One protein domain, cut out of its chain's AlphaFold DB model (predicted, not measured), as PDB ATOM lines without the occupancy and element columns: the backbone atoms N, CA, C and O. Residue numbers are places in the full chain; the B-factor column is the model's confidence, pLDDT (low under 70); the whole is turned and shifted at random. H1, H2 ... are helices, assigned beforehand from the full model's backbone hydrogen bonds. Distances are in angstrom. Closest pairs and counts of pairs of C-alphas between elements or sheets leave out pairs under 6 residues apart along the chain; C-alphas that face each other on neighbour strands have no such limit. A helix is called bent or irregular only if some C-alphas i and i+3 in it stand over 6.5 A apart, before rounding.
ATOM      1  N   GLY A 246      11.442 -10.861  35.055       80.69
ATOM      2  CA  GLY A 246      11.513  -9.453  34.648       80.69
ATOM      3  C   GLY A 246      11.529  -8.535  35.871       80.69
ATOM      4  O   GLY A 246      11.103  -8.943  36.952       80.69
ATOM      5  N   MET A 247      12.037  -7.313  35.720       78.38
ATOM      6  CA  MET A 247      12.000  -6.333  36.807       78.38
ATOM      7  C   MET A 247      10.546  -5.896  37.028       78.38
ATOM      8  O   MET A 247       9.901  -5.415  36.100       78.38
ATOM      9  N   SER A 248      10.031  -6.085  38.242       77.25
ATOM     10  CA  SER A 248       8.725  -5.563  38.665       77.25
ATOM     11  C   SER A 248       8.893  -4.153  39.237       77.25
ATOM     12  O   SER A 248       9.892  -3.879  39.903       77.25
ATOM     13  N   MET A 249       7.915  -3.270  39.009       74.50
ATOM     14  CA  MET A 249       7.894  -1.909  39.569       74.50
ATOM     15  C   MET A 249       7.791  -1.912  41.106       74.50
ATOM     16  O   MET A 249       8.295  -1.008  41.761       74.50
ATOM     17  N   ASP A 250       7.215  -2.968  41.689       81.19
ATOM     18  CA  ASP A 250       7.036  -3.127  43.141       81.19
ATOM     19  C   ASP A 250       8.166  -3.935  43.799       81.19
ATOM     20  O   ASP A 250       8.065  -4.361  44.954       81.19
ATOM     21  N   TRP A 251       9.234  -4.219  43.052       85.69
ATOM     22  CA  TRP A 251      10.310  -5.076  43.526       85.69
ATOM     23  C   TRP A 251      11.056  -4.448  44.708       85.69
ATOM     24  O   TRP A 251      11.459  -3.295  44.664       85.69
ATOM     25  N   LYS A 252      11.307  -5.215  45.770       84.00
ATOM     26  CA  LYS A 252      12.095  -4.753  46.918       84.00
ATOM     27  C   LYS A 252      13.264  -5.702  47.164       84.00
ATOM     28  O   LYS A 252      13.084  -6.912  47.016       84.00
ATOM     29  N   PRO A 253      14.437  -5.179  47.560       86.94
ATOM     30  CA  PRO A 253      15.579  -6.018  47.882       86.94
ATOM     31  C   PRO A 253      15.258  -6.939  49.063       86.94
ATOM     32  O   PRO A 253      14.611  -6.529  50.033       86.94
ATOM     33  N   SER A 254      15.716  -8.189  48.992       87.12
ATOM     34  CA  SER A 254      15.466  -9.169  50.055       87.12
ATOM     35  C   SER A 254      16.257  -8.878  51.339       87.12
ATOM     36  O   SER A 254      17.264  -8.173  51.348       87.12
ATOM     37  N   SER A 255      15.863  -9.491  52.460       85.94
ATOM     38  CA  SER A 255      16.618  -9.411  53.728       85.94
ATOM     39  C   SER A 255      18.084  -9.879  53.588       85.94
ATOM     40  O   SER A 255      19.009  -9.330  54.199       85.94
ATOM     41  N   MET A 256      18.330 -10.850  52.702       83.44
ATOM     42  CA  MET A 256      19.674 -11.360  52.411       83.44
ATOM     43  C   MET A 256      20.558 -10.323  51.711       83.44
ATOM     44  O   MET A 256      21.775 -10.302  51.927       83.44
ATOM     45  N   PHE A 257      19.961  -9.430  50.916       89.25
ATOM     46  CA  PHE A 257      20.675  -8.312  50.312       89.25
ATOM     47  C   PHE A 257      21.233  -7.377  51.387       89.25
ATOM     48  O   PHE A 257      22.428  -7.095  51.367       89.25
ATOM     49  N   TYR A 258      20.419  -6.972  52.368       88.12
ATOM     50  CA  TYR A 258      20.868  -6.091  53.450       88.12
ATOM     51  C   TYR A 258      21.974  -6.731  54.294       88.12
ATOM     52  O   TYR A 258      22.989  -6.087  54.545       88.12
ATOM     53  N   THR A 259      21.855  -8.021  54.621       88.12
ATOM     54  CA  THR A 259      22.918  -8.768  55.324       88.12
ATOM     55  C   THR A 259      24.230  -8.766  54.529       88.12
ATOM     56  O   THR A 259      25.312  -8.560  55.078       88.12
ATOM     57  N   SER A 260      24.141  -8.964  53.211       86.75
ATOM     58  CA  SER A 260      25.304  -8.909  52.317       86.75
ATOM     59  C   SER A 260      25.896  -7.502  52.245       86.75
ATOM     60  O   SER A 260      27.105  -7.343  52.101       86.75
ATOM     61  N   LEU A 261      25.063  -6.474  52.363       88.75
ATOM     62  CA  LEU A 261      25.455  -5.073  52.305       88.75
ATOM     63  C   LEU A 261      26.279  -4.662  53.531       88.75
ATOM     64  O   LEU A 261      27.330  -4.041  53.367       88.75
ATOM     65  N   THR A 262      25.872  -5.109  54.722       87.31
ATOM     66  CA  THR A 262      26.617  -4.911  55.976       87.31
ATOM     67  C   THR A 262      28.028  -5.491  55.884       87.31
ATOM     68  O   THR A 262      28.990  -4.817  56.236       87.31
ATOM     69  N   ARG A 263      28.188  -6.691  55.301       85.00
ATOM     70  CA  ARG A 263      29.517  -7.303  55.078       85.00
ATOM     71  C   ARG A 263      30.424  -6.477  54.161       85.00
ATOM     72  O   ARG A 263      31.637  -6.594  54.236       85.00
ATOM     73  N   ASN A 264      29.847  -5.660  53.276       83.19
ATOM     74  CA  ASN A 264      30.598  -4.816  52.343       83.19
ATOM     75  C   ASN A 264      30.841  -3.390  52.879       83.19
ATOM     76  O   ASN A 264      31.341  -2.561  52.124       83.19
ATOM     77  N   ASN A 265      30.504  -3.094  54.144       84.81
ATOM     78  CA  ASN A 265      30.635  -1.764  54.761       84.81
ATOM     79  C   ASN A 265      29.928  -0.636  53.978       84.81
ATOM     80  O   ASN A 265      30.377   0.509  53.969       84.81
ATOM     81  N   ILE A 266      28.820  -0.946  53.298       88.06
ATOM     82  CA  ILE A 266      28.006   0.059  52.598       88.06
ATOM     83  C   ILE A 266      26.824   0.440  53.517       88.06
ATOM     84  O   ILE A 266      26.262  -0.429  54.181       88.06
ATOM     85  N   PRO A 267      26.421   1.718  53.612       88.75
ATOM     86  CA  PRO A 267      25.251   2.106  54.400       88.75
ATOM     87  C   PRO A 267      23.932   1.741  53.696       88.75
ATOM     88  O   PRO A 267      23.777   1.954  52.491       88.75
ATOM     89  N   HIS A 268      22.948   1.245  54.456       87.12
ATOM     90  CA  HIS A 268      21.631   0.842  53.935       87.12
ATOM     91  C   HIS A 268      20.858   2.001  53.285       87.12
ATOM     92  O   HIS A 268      20.223   1.815  52.250       87.12
ATOM     93  N   GLU A 269      21.002   3.217  53.817       88.56
ATOM     94  CA  GLU A 269      20.413   4.437  53.249       88.56
ATOM     95  C   GLU A 269      20.908   4.726  51.825       88.56
ATOM     96  O   GLU A 269      20.157   5.172  50.958       88.56
ATOM     97  N   PHE A 270      22.184   4.445  51.543       89.44
ATOM     98  CA  PHE A 270      22.726   4.620  50.197       89.44
ATOM     99  C   PHE A 270      22.123   3.610  49.221       89.44
ATOM    100  O   PHE A 270      21.825   3.963  48.083       89.44
ATOM    101  N   ALA A 271      21.892   2.379  49.678       89.94
ATOM    102  CA  ALA A 271      21.226   1.366  48.875       89.94
ATOM    103  C   ALA A 271      19.800   1.799  48.510       89.94
ATOM    104  O   ALA A 271      19.447   1.739  47.339       89.94
ATOM    105  N   ASN A 272      19.026   2.314  49.472       89.50
ATOM    106  CA  ASN A 272      17.665   2.802  49.228       89.50
ATOM    107  C   ASN A 272      17.632   3.941  48.198       89.50
ATOM    108  O   ASN A 272      16.818   3.910  47.287       89.50
ATOM    109  N   ASN A 273      18.568   4.891  48.262       90.44
ATOM    110  CA  ASN A 273      18.646   5.968  47.268       90.44
ATOM    111  C   ASN A 273      19.008   5.468  45.856       90.44
ATOM    112  O   ASN A 273      18.574   6.035  44.858       90.44
ATOM    113  N   CYS A 274      19.808   4.404  45.750       90.00
ATOM    114  CA  CYS A 274      20.150   3.792  44.463       90.00
ATOM    115  C   CYS A 274      19.039   2.892  43.899       90.00
ATOM    116  O   CYS A 274      19.132   2.477  42.741       90.00
ATOM    117  N   LEU A 275      18.034   2.550  44.706       90.62
ATOM    118  CA  LEU A 275      16.956   1.632  44.350       90.62
ATOM    119  C   LEU A 275      16.058   2.236  43.265       90.62
ATOM    120  O   LEU A 275      15.814   1.575  42.257       90.62
ATOM    121  N   ASP A 276      15.669   3.502  43.412       87.75
ATOM    122  CA  ASP A 276      14.814   4.202  42.444       87.75
ATOM    123  C   ASP A 276      15.499   4.342  41.074       87.75
ATOM    124  O   ASP A 276      14.907   4.058  40.031       87.75
ATOM    125  N   GLU A 277      16.787   4.706  41.066       89.06
ATOM    126  CA  GLU A 277      17.596   4.787  39.842       89.06
ATOM    127  C   GLU A 277      17.706   3.414  39.160       89.06
ATOM    128  O   GLU A 277      17.590   3.293  37.937       89.06
ATOM    129  N   PHE A 278      17.904   2.362  39.958       89.50
ATOM    130  CA  PHE A 278      18.003   0.996  39.466       89.50
ATOM    131  C   PHE A 278      16.685   0.504  38.859       89.50
ATOM    132  O   PHE A 278      16.697  -0.058  37.760       89.50
ATOM    133  N   MET A 279      15.560   0.732  39.541       89.62
ATOM    134  CA  MET A 279      14.227   0.401  39.037       89.62
ATOM    135  C   MET A 279      13.953   1.096  37.714       89.62
ATOM    136  O   MET A 279      13.618   0.424  36.742       89.62
ATOM    137  N   LEU A 280      14.158   2.413  37.648       86.44
ATOM    138  CA  LEU A 280      13.902   3.191  36.442       86.44
ATOM    139  C   LEU A 280      14.727   2.676  35.254       86.44
ATOM    140  O   LEU A 280      14.202   2.485  34.159       86.44
ATOM    141  N   PHE A 281      16.009   2.380  35.477       86.94
ATOM    142  CA  PHE A 281      16.900   1.901  34.421       86.94
ATOM    143  C   PHE A 281      16.569   0.483  33.930       86.94
ATOM    144  O   PHE A 281      16.743   0.188  32.744       86.94
ATOM    145  N   TYR A 282      16.151  -0.426  34.819       86.25
ATOM    146  CA  TYR A 282      15.897  -1.825  34.454       86.25
ATOM    147  C   TYR A 282      14.447  -2.130  34.080       86.25
ATOM    148  O   TYR A 282      14.235  -3.074  33.316       86.25
ATOM    149  N   CYS A 283      13.487  -1.324  34.536       83.69
ATOM    150  CA  CYS A 283      12.095  -1.414  34.105       83.69
ATOM    151  C   CYS A 283      11.972  -1.112  32.603       83.69
ATOM    152  O   CYS A 283      11.342  -1.875  31.877       83.69
ATOM    153  N   ASP A 284      12.666  -0.078  32.111       80.88
ATOM    154  CA  ASP A 284      12.675   0.288  30.684       80.88
ATOM    155  C   ASP A 284      13.371  -0.769  29.804       80.88
ATOM    156  O   ASP A 284      12.944  -1.094  28.698       80.88
ATOM    157  N   LYS A 285      14.435  -1.399  30.319       78.75
ATOM    158  CA  LYS A 285      15.233  -2.365  29.547       78.75
ATOM    159  C   LYS A 285      14.611  -3.749  29.406       78.75
ATOM    160  O   LYS A 285      15.170  -4.558  28.663       78.75
ATOM    161  N   ASN A 286      13.535  -4.036  30.141       76.56
ATOM    162  CA  ASN A 286      12.784  -5.297  30.128       76.56
ATOM    163  C   ASN A 286      13.678  -6.560  30.071       76.56
ATOM    164  O   ASN A 286      13.413  -7.532  29.358       76.56
ATOM    165  N   LYS A 287      14.809  -6.523  30.790       78.88
ATOM    166  CA  LYS A 287      15.726  -7.665  30.895       78.88
ATOM    167  C   LYS A 287      15.145  -8.664  31.879       78.88
ATOM    168  O   LYS A 287      14.532  -8.258  32.857       78.88
ATOM    169  N   LYS A 288      15.377  -9.954  31.647       82.75
ATOM    170  CA  LYS A 288      15.016 -11.015  32.589       82.75
ATOM    171  C   LYS A 288      16.287 -11.548  33.234       82.75
ATOM    172  O   LYS A 288      17.255 -11.826  32.530       82.75
ATOM    173  N   GLU A 289      16.300 -11.651  34.555       83.00
ATOM    174  CA  GLU A 289      17.465 -12.081  35.328       83.00
ATOM    175  C   GLU A 289      17.035 -13.087  36.399       83.00
ATOM    176  O   GLU A 289      15.917 -13.023  36.903       83.00
ATOM    177  N   ARG A 290      17.931 -14.008  36.767       79.06
ATOM    178  CA  ARG A 290      17.668 -15.028  37.799       79.06
ATOM    179  C   ARG A 290      17.526 -14.448  39.210       79.06
ATOM    180  O   ARG A 290      16.881 -15.032  40.069       79.06
ATOM    181  N   SER A 291      18.187 -13.320  39.473       84.12
ATOM    182  CA  SER A 291      18.219 -12.694  40.795       84.12
ATOM    183  C   SER A 291      18.526 -11.203  40.679       84.12
ATOM    184  O   SER A 291      19.679 -10.805  40.468       84.12
ATOM    185  N   TRP A 292      17.502 -10.374  40.857       87.06
ATOM    186  CA  TRP A 292      17.642  -8.918  40.869       87.06
ATOM    187  C   TRP A 292      18.477  -8.416  42.051       87.06
ATOM    188  O   TRP A 292      19.246  -7.477  41.874       87.06
ATOM    189  N   ASP A 293      18.462  -9.118  43.190       89.31
ATOM    190  CA  ASP A 293      19.276  -8.794  44.372       89.31
ATOM    191  C   ASP A 293      20.783  -8.766  44.067       89.31
ATOM    192  O   ASP A 293      21.484  -7.831  44.449       89.31
ATOM    193  N   GLN A 294      21.303  -9.765  43.340       88.38
ATOM    194  CA  GLN A 294      22.733  -9.833  42.997       88.38
ATOM    195  C   GLN A 294      23.136  -8.701  42.046       88.38
ATOM    196  O   GLN A 294      24.217  -8.116  42.162       88.38
ATOM    197  N   LYS A 295      22.251  -8.379  41.101       88.62
ATOM    198  CA  LYS A 295      22.471  -7.323  40.115       88.62
ATOM    199  C   LYS A 295      22.411  -5.945  40.759       88.62
ATOM    200  O   LYS A 295      23.249  -5.096  40.456       88.62
ATOM    201  N   PHE A 296      21.481  -5.764  41.690       90.81
ATOM    202  CA  PHE A 296      21.372  -4.571  42.509       90.81
ATOM    203  C   PHE A 296      22.582  -4.412  43.436       90.81
ATOM    204  O   PHE A 296      23.157  -3.333  43.508       90.81
ATOM    205  N   LEU A 297      23.085  -5.492  44.042       90.19
ATOM    206  CA  LEU A 297      24.314  -5.445  44.841       90.19
ATOM    207  C   LEU A 297      25.523  -5.002  44.010       90.19
ATOM    208  O   LEU A 297      26.287  -4.137  44.436       90.19
ATOM    209  N   ALA A 298      25.690  -5.549  42.804       90.69
ATOM    210  CA  ALA A 298      26.748  -5.118  41.892       90.69
ATOM    211  C   ALA A 298      26.584  -3.649  41.462       90.69
ATOM    212  O   ALA A 298      27.578  -2.930  41.333       90.69
ATOM    213  N   TRP A 299      25.344  -3.195  41.262       91.94
ATOM    214  CA  TRP A 299      25.022  -1.801  40.962       91.94
ATOM    215  C   TRP A 299      25.426  -0.870  42.108       91.94
ATOM    216  O   TRP A 299      26.216   0.051  41.898       91.94
ATOM    217  N   VAL A 300      24.976  -1.167  43.329       93.56
ATOM    218  CA  VAL A 300      25.275  -0.389  44.536       93.56
ATOM    219  C   VAL A 300      26.778  -0.353  44.808       93.56
ATOM    220  O   VAL A 300      27.311   0.718  45.077       93.56
ATOM    221  N   LYS A 301      27.501  -1.469  44.645       90.88
ATOM    222  CA  LYS A 301      28.971  -1.497  44.772       90.88
ATOM    223  C   LYS A 301      29.656  -0.533  43.805       90.88
ATOM    224  O   LYS A 301      30.539   0.222  44.204       90.88
ATOM    225  N   ARG A 302      29.248  -0.529  42.533       90.25
ATOM    226  CA  ARG A 302      29.812   0.380  41.520       90.25
ATOM    227  C   ARG A 302      29.479   1.836  41.827       90.25
ATOM    228  O   ARG A 302      30.362   2.686  41.734       90.25
ATOM    229  N   ALA A 303      28.234   2.116  42.210       90.44
ATOM    230  CA  ALA A 303      27.800   3.450  42.607       90.44
ATOM    231  C   ALA A 303      28.571   3.943  43.843       90.44
ATOM    232  O   ALA A 303      29.008   5.092  43.877       90.44
ATOM    233  N   TRP A 304      28.824   3.056  44.807       91.69
ATOM    234  CA  TRP A 304      29.596   3.352  46.010       91.69
ATOM    235  C   TRP A 304      31.057   3.672  45.690       91.69
ATOM    236  O   TRP A 304      31.539   4.732  46.072       91.69
ATOM    237  N   VAL A 305      31.744   2.831  44.909       90.44
ATOM    238  CA  VAL A 305      33.131   3.096  44.474       90.44
ATOM    239  C   VAL A 305      33.225   4.410  43.699       90.44
ATOM    240  O   VAL A 305      34.153   5.192  43.901       90.44
ATOM    241  N   LYS A 306      32.245   4.695  42.833       89.88
ATOM    242  CA  LYS A 306      32.177   5.966  42.103       89.88
ATOM    243  C   LYS A 306      32.006   7.151  43.055       89.88
ATOM    244  O   LYS A 306      32.692   8.153  42.877       89.88
ATOM    245  N   LYS A 307      31.138   7.033  44.065       88.81
ATOM    246  CA  LYS A 307      30.936   8.061  45.096       88.81
ATOM    247  C   LYS A 307      32.219   8.304  45.894       88.81
ATOM    248  O   LYS A 307      32.659   9.445  45.968       88.81
ATOM    249  N   GLN A 308      32.867   7.239  46.363       86.69
ATOM    250  CA  GLN A 308      34.145   7.292  47.079       86.69
ATOM    251  C   GLN A 308      35.254   7.946  46.237       86.69
ATOM    252  O   GLN A 308      35.976   8.821  46.706       86.69
ATOM    253  N   SER A 309      35.365   7.587  44.952       87.75
ATOM    254  CA  SER A 309      36.341   8.208  44.049       87.75
ATOM    255  C   SER A 309      36.021   9.678  43.768       87.75
ATOM    256  O   SER A 309      36.932  10.498  43.709       87.75
ATOM    257  N   SER A 310      34.742  10.028  43.607       87.06
ATOM    258  CA  SER A 310      34.306  11.413  43.405       87.06
ATOM    259  C   SER A 310      34.607  12.286  44.620       87.06
ATOM    260  O   SER A 310      35.063  13.412  44.453       87.06
ATOM    261  N   GLU A 311      34.374  11.770  45.823       87.31
ATOM    262  CA  GLU A 311      34.673  12.448  47.084       87.31
ATOM    263  C   GLU A 311      36.182  12.646  47.258       87.31
ATOM    264  O   GLU A 311      36.635  13.769  47.474       87.31
ATOM    265  N   ASN A 312      36.985  11.605  47.014       84.69
ATOM    266  CA  ASN A 312      38.443  11.713  47.069       84.69
ATOM    267  C   ASN A 312      39.002  12.702  46.022       84.69
ATOM    268  O   ASN A 312      39.924  13.472  46.300       84.69
ATOM    269  N   ARG A 313      38.410  12.742  44.818       84.44
ATOM    270  CA  ARG A 313      38.748  13.737  43.785       84.44
ATOM    271  C   ARG A 313      38.356  15.153  44.192       84.44
ATOM    272  O   ARG A 313      39.133  16.057  43.920       84.44
ATOM    273  N   ALA A 314      37.201  15.347  44.827       82.38
ATOM    274  CA  ALA A 314      36.756  16.660  45.296       82.38
ATOM    275  C   ALA A 314      37.666  17.205  46.411       82.38
ATOM    276  O   ALA A 314      38.052  18.371  46.379       82.38
ATOM    277  N   ILE A 315      38.087  16.340  47.343       79.00
ATOM    278  CA  ILE A 315      39.058  16.683  48.393       79.00
ATOM    279  C   ILE A 315      40.417  17.031  47.768       79.00
ATOM    280  O   ILE A 315      41.010  18.062  48.088       79.00
ATOM    281  N   SER A 316      40.881  16.221  46.811       72.81
ATOM    282  CA  SER A 316      42.139  16.468  46.095       72.81
ATOM    283  C   SER A 316      42.093  17.756  45.265       72.81
ATOM    284  O   SER A 316      43.060  18.511  45.254       72.81
ATOM    285  N   SER A 317      40.966  18.063  44.612       68.44
ATOM    286  CA  SER A 317      40.808  19.296  43.830       68.44
ATOM    287  C   SER A 317      40.717  20.547  44.701       68.44
ATOM    288  O   SER A 317      41.023  21.636  44.229       68.44
ATOM    289  N   GLN A 318      40.315  20.409  45.969       65.38
ATOM    290  CA  GLN A 318      40.301  21.518  46.921       65.38
ATOM    291  C   GLN A 318      41.696  21.790  47.518       65.38
ATOM    292  O   GLN A 318      41.981  22.928  47.880       65.38
TER     293      GLN A 318
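What this domain is: This is residues 246 to 318 of the 351 residues of the protein "DnaT domain-containing protein" of Osedax symbiont Rs2 (UniProt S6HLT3). A long helix, H3, runs along the longest axis; H2 crosses its earlier part steeply, the short H1 packs near its beginning, and residues 305 to 318 of H3 stick out as a free arm. The printed part has 73 residues with three named helices, H1, H2 and H3 in that order, and no named strand; the class is all helix. The whole is only just loose, close to compact, with a radius of gyration of the C-alphas of 13.7 A, and elongated, spanning 44 by 27 by 17 A.

Where its parts are: Start at Gly 246 and pass to C-alpha 255 at (16.618, -9.411, 53.728), where H1, residues 255 to 263, begins. Next comes H2, residues 268 to 285, 25.4 A long, with a kink of 35 degrees near residue 277; it is neither bent nor irregular, but only just: C-alphas 273 and 276 are 6.4 A apart. Then find C-alpha 292 at (17.642, -8.918, 40.869); from there H3, residues 292 to 318, runs 38.4 A to C-alpha 318 at (40.301, 21.518, 46.921).

How they stand to each other: Look first at H1 and H2, which only just touch, with 3 pairs of C-alphas within 8 A, and only at the corner; their closest C-alphas, of Tyr 258 and His 268, are 7.0 A apart. H1 touches H3 at residues 293 to 297 of H3 alone, closest at the C-alphas of Phe 257 and Asp 293, 6.1 A. They run the same way at a shallow tilt of 34 degrees, only just short of steep. Residues 270 to 278 of H2 touch residues 296 to 303 of H3, closest at the C-alphas of Ala 271 and Val 300, 6.2 A. H2 and H3 run opposite ways at a steep tilt of 63 degrees. Every O i to N i+4 pair is within hydrogen-bond range in H1 and H3, and 10 of 14 in H2.

The domain as a whole: The C-alphas of Gly 246 and Gln 318, the two farthest apart, are 44.0 A apart. Without residues 305 to 318 the body spans 31 by 19 by 18 A. The printed part has no cut; the link from H1 to H2 is tight and that from H2 to H3 short. The mean pLDDT of the printed part is 85.6, and residues 317 to 318 of this predicted model are under 70.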